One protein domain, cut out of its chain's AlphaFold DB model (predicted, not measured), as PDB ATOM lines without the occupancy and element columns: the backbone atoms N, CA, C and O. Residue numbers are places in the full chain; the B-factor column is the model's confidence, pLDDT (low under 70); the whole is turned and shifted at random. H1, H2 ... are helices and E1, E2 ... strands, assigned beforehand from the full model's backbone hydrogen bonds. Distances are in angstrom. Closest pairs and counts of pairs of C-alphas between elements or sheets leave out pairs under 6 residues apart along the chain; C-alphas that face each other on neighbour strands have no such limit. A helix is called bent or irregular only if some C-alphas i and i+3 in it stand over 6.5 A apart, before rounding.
ATOM      1  N   VAL A   3     -16.336 -11.170  10.966       91.88
ATOM      2  CA  VAL A   3     -16.911 -11.963   9.871       91.88
ATOM      3  C   VAL A   3     -16.583 -13.431  10.122       91.88
ATOM      4  O   VAL A   3     -15.602 -13.733  10.801       91.88
ATOM      5  N   GLY A   4     -17.421 -14.336   9.635       91.50
ATOM      6  CA  GLY A   4     -17.201 -15.770   9.764       91.50
ATOM      7  C   GLY A   4     -16.268 -16.270   8.668       91.50
ATOM      8  O   GLY A   4     -16.288 -15.750   7.555       91.50
ATOM      9  N   GLU A   5     -15.446 -17.271   8.951       91.19
ATOM     10  CA  GLU A   5     -14.598 -17.906   7.936       91.19
ATOM     11  C   GLU A   5     -15.427 -18.465   6.770       91.19
ATOM     12  O   GLU A   5     -15.059 -18.300   5.606       91.19
ATOM     13  N   ASN A   6     -16.601 -19.015   7.083       89.12
ATOM     14  CA  ASN A   6     -17.561 -19.527   6.115       89.12
ATOM     15  C   ASN A   6     -18.534 -18.445   5.629       89.12
ATOM     16  O   ASN A   6     -19.439 -18.734   4.863       89.12
ATOM     17  N   ASP A   7     -18.380 -17.177   6.012       88.75
ATOM     18  CA  ASP A   7     -19.236 -16.098   5.519       88.75
ATOM     19  C   ASP A   7     -18.870 -15.687   4.072       88.75
ATOM     20  O   ASP A   7     -18.286 -14.634   3.806       88.75
ATOM     21  N   THR A   8     -19.179 -16.563   3.114       87.56
ATOM     22  CA  THR A   8     -18.713 -16.475   1.719       87.56
ATOM     23  C   THR A   8     -19.632 -15.682   0.797       87.56
ATOM     24  O   THR A   8     -19.194 -15.233  -0.268       87.56
ATOM     25  N   LYS A   9     -20.904 -15.471   1.168       84.56
ATOM     26  CA  LYS A   9     -21.856 -14.742   0.313       84.56
ATOM     27  C   LYS A   9     -21.330 -13.333   0.032       84.56
ATOM     28  O   LYS A   9     -20.885 -12.626   0.932       84.56
ATOM     29  N   TYR A  10     -21.375 -12.934  -1.239       86.56
ATOM     30  CA  TYR A  10     -20.809 -11.672  -1.744       86.56
ATOM     31  C   TYR A  10     -19.301 -11.485  -1.465       86.56
ATOM     32  O   TYR A  10     -18.806 -10.361  -1.518       86.56
ATOM     33  N   GLY A  11     -18.570 -12.564  -1.163       88.56
ATOM     34  CA  GLY A  11     -17.138 -12.525  -0.858       88.56
ATOM     35  C   GLY A  11     -16.797 -11.845   0.471       88.56
ATOM     36  O   GLY A  11     -15.689 -11.327   0.611       88.56
ATOM     37  N   ARG A  12     -17.725 -11.789   1.439       90.00
ATOM     38  CA  ARG A  12     -17.519 -11.068   2.711       90.00
ATOM     39  C   ARG A  12     -16.271 -11.530   3.464       90.00
ATOM     40  O   ARG A  12     -15.497 -10.678   3.900       90.00
ATOM     41  N   ASN A  13     -16.041 -12.836   3.573       91.81
ATOM     42  CA  ASN A  13     -14.833 -13.393   4.181       91.81
ATOM     43  C   ASN A  13     -13.557 -13.008   3.410       91.81
ATOM     44  O   ASN A  13     -12.595 -12.547   4.020       91.81
ATOM     45  N   VAL A  14     -13.564 -13.090   2.074       94.62
ATOM     46  CA  VAL A  14     -12.440 -12.683   1.213       94.62
ATOM     47  C   VAL A  14     -12.071 -11.223   1.462       94.62
ATOM     48  O   VAL A  14     -10.903 -10.910   1.698       94.62
ATOM     49  N   TYR A  15     -13.060 -10.328   1.474       93.81
ATOM     50  CA  TYR A  15     -12.816  -8.923   1.783       93.81
ATOM     51  C   TYR A  15     -12.335  -8.730   3.223       93.81
ATOM     52  O   TYR A  15     -11.470  -7.889   3.448       93.81
ATOM     53  N   ALA A  16     -12.836  -9.500   4.194       93.56
ATOM     54  CA  ALA A  16     -12.360  -9.434   5.575       93.56
ATOM     55  C   ALA A  16     -10.851  -9.716   5.666       93.56
ATOM     56  O   ALA A  16     -10.131  -8.922   6.270       93.56
ATOM     57  N   TYR A  17     -10.363 -10.777   5.016       94.69
ATOM     58  CA  TYR A  17      -8.928 -11.079   4.963       94.69
ATOM     59  C   TYR A  17      -8.132  -9.968   4.272       94.69
ATOM     60  O   TYR A  17      -7.170  -9.459   4.838       94.69
ATOM     61  N   GLN A  18      -8.590  -9.491   3.108       94.81
ATOM     62  CA  GLN A  18      -7.926  -8.385   2.403       94.81
ATOM     63  C   GLN A  18      -7.840  -7.110   3.259       94.81
ATOM     64  O   GLN A  18      -6.819  -6.420   3.257       94.81
ATOM     65  N   TRP A  19      -8.896  -6.793   4.012       93.25
ATOM     66  CA  TRP A  19      -8.902  -5.670   4.947       93.25
ATOM     67  C   TRP A  19      -7.977  -5.902   6.139       93.25
ATOM     68  O   TRP A  19      -7.326  -4.953   6.576       93.25
ATOM     69  N   GLN A  20      -7.907  -7.127   6.666       93.56
ATOM     70  CA  GLN A  20      -6.996  -7.478   7.752       93.56
ATOM     71  C   GLN A  20      -5.538  -7.267   7.332       93.56
ATOM     72  O   GLN A  20      -4.809  -6.549   8.021       93.56
ATOM     73  N   ASP A  21      -5.149  -7.804   6.176       94.00
ATOM     74  CA  ASP A  21      -3.803  -7.645   5.622       94.00
ATOM     75  C   ASP A  21      -3.496  -6.169   5.374       94.00
ATOM     76  O   ASP A  21      -2.467  -5.653   5.821       94.00
ATOM     77  N   LYS A  22      -4.423  -5.447   4.728       92.06
ATOM     78  CA  LYS A  22      -4.178  -4.054   4.358       92.06
ATOM     79  C   LYS A  22      -4.090  -3.124   5.563       92.06
ATOM     80  O   LYS A  22      -3.242  -2.234   5.579       92.06
ATOM     81  N   LEU A  23      -4.949  -3.301   6.565       91.94
ATOM     82  CA  LEU A  23      -4.888  -2.502   7.792       91.94
ATOM     83  C   LEU A  23      -3.613  -2.800   8.580       91.94
ATOM     84  O   LEU A  23      -2.991  -1.863   9.072       91.94
ATOM     85  N   THR A  24      -3.186  -4.064   8.632       92.38
ATOM     86  CA  THR A  24      -1.919  -4.456   9.269       92.38
ATOM     87  C   THR A  24      -0.727  -3.810   8.563       92.38
ATOM     88  O   THR A  24       0.114  -3.198   9.217       92.38
ATOM     89  N   GLU A  25      -0.674  -3.869   7.230       93.38
ATOM     90  CA  GLU A  25       0.358  -3.201   6.424       93.38
ATOM     91  C   GLU A  25       0.402  -1.691   6.712       93.38
ATOM     92  O   GLU A  25       1.463  -1.134   7.006       93.38
ATOM     93  N   LEU A  26      -0.757  -1.026   6.666       90.88
ATOM     94  CA  LEU A  26      -0.859   0.419   6.866       90.88
ATOM     95  C   LEU A  26      -0.493   0.843   8.291       90.88
ATOM     96  O   LEU A  26       0.175   1.867   8.457       90.88
ATOM     97  N   GLN A  27      -0.905   0.070   9.299       91.88
ATOM     98  CA  GLN A  27      -0.579   0.324  10.699       91.88
ATOM     99  C   GLN A  27       0.906   0.063  10.981       91.88
ATOM    100  O   GLN A  27       1.531   0.852  11.677       91.88
ATOM    101  N   ASN A  28       1.516  -0.964  10.385       92.81
ATOM    102  CA  ASN A  28       2.961  -1.191  10.499       92.81
ATOM    103  C   ASN A  28       3.768  -0.042   9.880       92.81
ATOM    104  O   ASN A  28       4.752   0.411  10.462       92.81
ATOM    105  N   ALA A  29       3.330   0.465   8.723       91.25
ATOM    106  CA  ALA A  29       3.951   1.622   8.082       91.25
ATOM    107  C   ALA A  29       3.692   2.939   8.841       91.25
ATOM    108  O   ALA A  29       4.484   3.874   8.736       91.25
ATOM    109  N   ASN A  30       2.594   3.025   9.599       89.50
ATOM    110  CA  ASN A  30       2.176   4.219  10.333       89.50
ATOM    111  C   ASN A  30       1.623   3.825  11.721       89.50
ATOM    112  O   ASN A  30       0.404   3.795  11.896       89.50
ATOM    113  N   PRO A  31       2.482   3.559  12.728       86.62
ATOM    114  CA  PRO A  31       2.085   2.922  13.998       86.62
ATOM    115  C   PRO A  31       0.974   3.619  14.795       86.62
ATOM    116  O   PRO A  31       0.281   2.982  15.586       86.62
ATOM    117  N   ASN A  32       0.786   4.924  14.580       85.38
ATOM    118  CA  ASN A  32      -0.239   5.731  15.251       85.38
ATOM    119  C   ASN A  32      -1.506   5.944  14.403       85.38
ATOM    120  O   ASN A  32      -2.452   6.599  14.855       85.38
ATOM    121  N   ASP A  33      -1.535   5.420  13.178       86.94
ATOM    122  CA  ASP A  33      -2.641   5.522  12.233       86.94
ATOM    123  C   ASP A  33      -3.256   4.155  11.922       86.94
ATOM    124  O   ASP A  33      -2.775   3.120  12.366       86.94
ATOM    125  N   TYR A  34      -4.388   4.163  11.210       88.06
ATOM    126  CA  TYR A  34      -5.064   2.944  10.736       88.06
ATOM    127  C   TYR A  34      -5.428   1.913  11.812       88.06
ATOM    128  O   TYR A  34      -5.623   0.745  11.493       88.06
ATOM    129  N   VAL A  35      -5.584   2.349  13.068       88.56
ATOM    130  CA  VAL A  35      -6.029   1.488  14.170       88.56
ATOM    131  C   VAL A  35      -7.346   0.819  13.785       88.56
ATOM    132  O   VAL A  35      -8.387   1.467  13.653       88.56
ATOM    133  N   GLY A  36      -7.285  -0.493  13.602       89.25
ATOM    134  CA  GLY A  36      -8.399  -1.308  13.158       89.25
ATOM    135  C   GLY A  36      -8.359  -2.672  13.821       89.25
ATOM    136  O   GLY A  36      -7.316  -3.149  14.258       89.25
ATOM    137  N   LYS A  37      -9.526  -3.307  13.914       90.44
ATOM    138  CA  LYS A  37      -9.649  -4.678  14.404       90.44
ATOM    139  C   LYS A  37     -10.493  -5.469  13.421       90.44
ATOM    140  O   LYS A  37     -11.690  -5.198  13.274       90.44
ATOM    141  N   VAL A  38      -9.865  -6.422  12.743       92.81
ATOM    142  CA  VAL A  38     -10.533  -7.392  11.872       92.81
ATOM    143  C   VAL A  38     -10.349  -8.771  12.484       92.81
ATOM    144  O   VAL A  38      -9.225  -9.168  12.778       92.81
ATOM    145  N   ILE A  39     -11.460  -9.463  12.723       92.25
ATOM    146  CA  ILE A  39     -11.469 -10.831  13.241       92.25
ATOM    147  C   ILE A  39     -12.284 -11.678  12.274       92.25
ATOM    148  O   ILE A  39     -13.467 -11.394  12.065       92.25
ATOM    149  N   VAL A  40     -11.649 -12.709  11.727       93.56
ATOM    150  CA  VAL A  40     -12.330 -13.786  11.013       93.56
ATOM    151  C   VAL A  40     -12.494 -14.955  11.983       93.56
ATOM    152  O   VAL A  40     -11.514 -15.383  12.588       93.56
ATOM    153  N   GLN A  41     -13.732 -15.392  12.213       92.31
ATOM    154  CA  GLN A  41     -14.064 -16.409  13.215       92.31
ATOM    155  C   GLN A  41     -14.043 -17.808  12.585       92.31
ATOM    156  O   GLN A  41     -14.816 -18.031  11.648       92.31
ATOM    157  N   PRO A  42     -13.193 -18.732  13.070       90.75
ATOM    158  CA  PRO A  42     -13.082 -20.077  12.510       90.75
ATOM    159  C   PRO A  42     -14.416 -20.818  12.538       90.75
ATOM    160  O   PRO A  42     -15.161 -20.695  13.510       90.75
ATOM    161  N   ASN A  43     -14.707 -21.588  11.490       87.00
ATOM    162  CA  ASN A  43     -15.935 -22.384  11.336       87.00
ATOM    163  C   ASN A  43     -17.269 -21.606  11.368       87.00
ATOM    164  O   ASN A  43     -18.324 -22.216  11.171       87.00
ATOM    165  N   ALA A  44     -17.254 -20.279  11.535       88.38
ATOM    166  CA  ALA A  44     -18.466 -19.479  11.655       88.38
ATOM    167  C   ALA A  44     -19.034 -19.031  10.295       88.38
ATOM    168  O   ALA A  44     -18.276 -18.658   9.397       88.38
ATOM    169  N   GLY A  45     -20.363 -19.022  10.154       85.56
ATOM    170  CA  GLY A  45     -21.117 -18.419   9.044       85.56
ATOM    171  C   GLY A  45     -21.789 -17.098   9.447       85.56
ATOM    172  O   GLY A  45     -21.784 -16.731  10.617       85.56
ATOM    173  N   HIS A  46     -22.366 -16.359   8.490       84.31
ATOM    174  CA  HIS A  46     -23.041 -15.079   8.787       84.31
ATOM    175  C   HIS A  46     -24.266 -15.248   9.690       84.31
ATOM    176  O   HIS A  46     -24.453 -14.471  10.623       84.31
ATOM    177  N   THR A  47     -25.053 -16.285   9.415       77.69
ATOM    178  CA  THR A  47     -26.139 -16.815  10.245       77.69
ATOM    179  C   THR A  47     -26.064 -18.341  10.224       77.69
ATOM    180  O   THR A  47     -25.425 -18.911   9.330       77.69
ATOM    181  N   GLU A  48     -26.733 -19.008  11.164       63.25
ATOM    182  CA  GLU A  48     -26.781 -20.474  11.277       63.25
ATOM    183  C   GLU A  48     -27.299 -21.136   9.983       63.25
ATOM    184  O   GLU A  48     -26.916 -22.252   9.648       63.25
ATOM    185  N   VAL A  49     -28.115 -20.413   9.205       60.03
ATOM    186  CA  VAL A  49     -28.858 -20.925   8.039       60.03
ATOM    187  C   VAL A  49     -28.174 -20.619   6.697       60.03
ATOM    188  O   VAL A  49     -28.673 -20.990   5.634       60.03
ATOM    189  N   ASP A  50     -27.033 -19.923   6.688       57.50
ATOM    190  CA  ASP A  50     -26.414 -19.492   5.427       57.50
ATOM    191  C   ASP A  50     -25.727 -20.626   4.636       57.50
ATOM    192  O   ASP A  50     -25.351 -20.401   3.480       57.50
ATOM    193  N   TYR A  51     -25.636 -21.838   5.200       54.94
ATOM    194  CA  TYR A  51     -25.097 -23.045   4.564       54.94
ATOM    195  C   TYR A  51     -26.133 -24.180   4.520       54.94
ATOM    196  O   TYR A  51     -26.698 -24.564   5.535       54.94
ATOM    197  N   MET A  52     -26.334 -24.775   3.336       54.25
ATOM    198  CA  MET A  52     -27.057 -26.052   3.163       54.25
ATOM    199  C   MET A  52     -26.215 -27.276   3.579       54.25
ATOM    200  O   MET A  52     -26.627 -28.411   3.351       54.25
ATOM    201  N   ASP A  53     -25.037 -27.057   4.162       53.50
ATOM    202  CA  ASP A  53     -24.163 -28.109   4.661       53.50
ATOM    203  C   ASP A  53     -24.337 -28.231   6.180       53.50
ATOM    204  O   ASP A  53     -23.827 -27.426   6.956       53.50
ATOM    205  N   THR A  54     -25.104 -29.235   6.602       52.53
ATOM    206  CA  THR A  54     -25.389 -29.568   8.005       52.53
ATOM    207  C   THR A  54     -24.222 -30.295   8.681       52.53
ATOM    208  O   THR A  54     -24.438 -31.137   9.559       52.53
ATOM    209  N   THR A  55     -22.983 -30.046   8.257       52.59
ATOM    210  CA  THR A  55     -21.816 -30.633   8.911       52.59
ATOM    211  C   THR A  55     -21.720 -30.074  10.334       52.59
ATOM    212  O   THR A  55     -21.648 -28.868  10.561       52.59
ATOM    213  N   ALA A  56     -21.797 -30.964  11.323       49.97
ATOM    214  CA  ALA A  56     -21.790 -30.612  12.737       49.97
ATOM    215  C   ALA A  56     -20.548 -29.769  13.092       49.97
ATOM    216  O   ALA A  56     -19.422 -30.233  12.921       49.97
ATOM    217  N   GLY A  57     -20.751 -28.546  13.600       57.91
ATOM    218  CA  GLY A  57     -19.670 -27.671  14.078       57.91
ATOM    219  C   GLY A  57     -19.688 -26.222  13.575       57.91
ATOM    220  O   GLY A  57     -18.842 -25.439  14.003       57.91
ATOM    221  N   HIS A  58     -20.625 -25.843  12.702       61.12
ATOM    222  CA  HIS A  58     -20.783 -24.454  12.267       61.12
ATOM    223  C   HIS A  58     -21.423 -23.581  13.356       61.12
ATOM    224  O   HIS A  58     -22.417 -23.969  13.965       61.12
ATOM    225  N   THR A  59     -20.858 -22.396  13.596       75.94
ATOM    226  CA  THR A  59     -21.407 -21.397  14.531       75.94
ATOM    227  C   THR A  59     -21.796 -20.114  13.802       75.94
ATOM    228  O   THR A  59     -21.384 -19.870  12.670       75.94
ATOM    229  N   GLU A  60     -22.572 -19.254  14.450       84.25
ATOM    230  CA  GLU A  60     -22.797 -17.891  13.964       84.25
ATOM    231  C   GLU A  60     -21.617 -16.979  14.322       84.25
ATOM    232  O   GLU A  60     -20.842 -17.264  15.242       84.25
ATOM    233  N   VAL A  61     -21.473 -15.863  13.604       87.62
ATOM    234  CA  VAL A  61     -20.513 -14.817  13.974       87.62
ATOM    235  C   VAL A  61     -20.920 -14.177  15.299       87.62
ATOM    236  O   VAL A  61     -21.957 -13.526  15.400       87.62
ATOM    237  N   ASP A  62     -20.037 -14.249  16.295       88.62
ATOM    238  CA  ASP A  62     -20.202 -13.501  17.539       88.62
ATOM    239  C   ASP A  62     -19.787 -12.031  17.361       88.62
ATOM    240  O   ASP A  62     -18.614 -11.709  17.141       88.62
ATOM    241  N   TYR A  63     -20.728 -11.104  17.519       87.31
ATOM    242  CA  TYR A  63     -20.464  -9.667  17.438       87.31
ATOM    243  C   TYR A  63     -20.190  -8.990  18.792       87.31
ATOM    244  O   TYR A  63     -19.849  -7.800  18.787       87.31
ATOM    245  N   MET A  64     -20.265  -9.708  19.920       89.31
ATOM    246  CA  MET A  64     -20.306  -9.129  21.272       89.31
ATOM    247  C   MET A  64     -19.075  -8.293  21.634       89.31
ATOM    248  O   MET A  64     -19.228  -7.252  22.267       89.31
ATOM    249  N   ASP A  65     -17.870  -8.633  21.158       87.06
ATOM    250  CA  ASP A  65     -16.672  -7.820  21.457       87.06
ATOM    251  C   ASP A  65     -16.492  -6.593  20.547       87.06
ATOM    252  O   ASP A  65     -15.543  -5.818  20.725       87.06
ATOM    253  N   THR A  66     -17.365  -6.392  19.556       89.56
ATOM    254  CA  THR A  66     -17.267  -5.225  18.666       89.56
ATOM    255  C   THR A  66     -17.493  -3.939  19.459       89.56
ATOM    256  O   THR A  66     -16.658  -3.031  19.413       89.56
ATOM    257  N   THR A  67     -18.575  -3.879  20.240       90.19
ATOM    258  CA  THR A  67     -18.936  -2.701  21.044       90.19
ATOM    259  C   THR A  67     -17.905  -2.402  22.142       90.19
ATOM    260  O   THR A  67     -17.409  -1.275  22.163       90.19
ATOM    261  N   PRO A  68     -17.478  -3.365  22.990       93.19
ATOM    262  CA  PRO A  68     -16.422  -3.151  23.985       93.19
ATOM    263  C   PRO A  68     -15.098  -2.625  23.418       93.19
ATOM    264  O   PRO A  68     -14.364  -1.924  24.117       93.19
ATOM    265  N   TRP A  69     -14.757  -2.953  22.167       91.38
ATOM    266  CA  TRP A  69     -13.582  -2.386  21.504       91.38
ATOM    267  C   TRP A  69     -13.841  -0.976  20.960       91.38
ATOM    268  O   TRP A  69     -12.995  -0.096  21.146       91.38
ATOM    269  N   LEU A  70     -14.998  -0.750  20.325       90.75
ATOM    270  CA  LEU A  70     -15.370   0.539  19.732       90.75
ATOM    271  C   LEU A  70     -15.474   1.658  20.773       90.75
ATOM    272  O   LEU A  70     -14.977   2.751  20.517       90.75
ATOM    273  N   VAL A  71     -16.041   1.390  21.955       93.81
ATOM    274  CA  VAL A  71     -16.190   2.407  23.021       93.81
ATOM    275  C   VAL A  71     -14.856   2.912  23.576       93.81
ATOM    276  O   VAL A  71     -14.806   3.972  24.189       93.81
ATOM    277  N   LYS A  72     -13.760   2.174  23.351       93.00
ATOM    278  CA  LYS A  72     -12.399   2.587  23.730       93.00
ATOM    279  C   LYS A  72     -11.745   3.488  22.680       93.00
ATOM    280  O   LYS A  72     -10.685   4.051  22.941       93.00
TER     281      LYS A  72
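This is residues 3 to 72 of the 212 residues of an uncharacterized protein of Paludibacter sp (UniProt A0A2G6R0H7). One long helix, H1, makes one side of an elongated shape; after a turn past residue 29 the backbone folds back beside it as an extended strip that holds the short strand E1, swings through a loop round residue 53 at the opposite extreme of the long axis, and turns back again to a short helix, H2, which has no contact with H1 or E1. The printed part has 70 residues, with two named helices and one named strand in the order H1, E1, H2, and there is no sheet of named strands. The class is mostly helix, but under half of the residues, 29 of 70, are in named elements. The whole is loose, with a radius of gyration of the C-alphas of 14.1 A, and the C-alphas span 44 by 24 by 17 A.

Start at C-alpha 3, at (-16.911, -11.963, 9.871), and read on to Lys 9, where H1 begins at (-21.856, -14.742, 0.313). H1 holds residues 9 to 29 and measures 31.5 A from first to last C-alpha, ending at (3.951, 1.622, 8.082). It is irregular, for C-alphas 10 and 13 are 8.6 A apart, and it has a kink of 30 degrees near residue 16. Next look for E1, residues 39 to 41, 6.2 A long. Last comes H2, residues 66 to 70, also 6.2 A long, with C-alpha 70 at (-15.370, 0.539, 19.732).

Look first at H1 and E1, which have 5 pairs of C-alphas within 8 A; the closest are those of Ala 16 and Val 40, 7.0 A apart, and the centres are 11.0 A apart. E1 pairs with no named strand, but residues 3 to 4 make a short parallel pairing with residues 40 to 41 of E1. Farther along, residues 44 to 45 pair with residues 59 to 60, also parallel. H2 is apart from H1, and E1 and H2 are apart too. In H2 every O i to N i+4 pair is within hydrogen-bond range; in H1 15 of 17 are.

The two C-alphas farthest apart are those of Asn 32 and Thr 54, 43.9 A, while C-alphas 3 and 72 are 20.6 A apart. The printed part has no cut. The link from H1 to E1 is short, with 9 residues; the link from E1 to H2 is long, with 24 residues, 42 to 65. Read the B-factor column there: residues 48 to 58 are under 70, while the mean pLDDT of the printed part is 84.6.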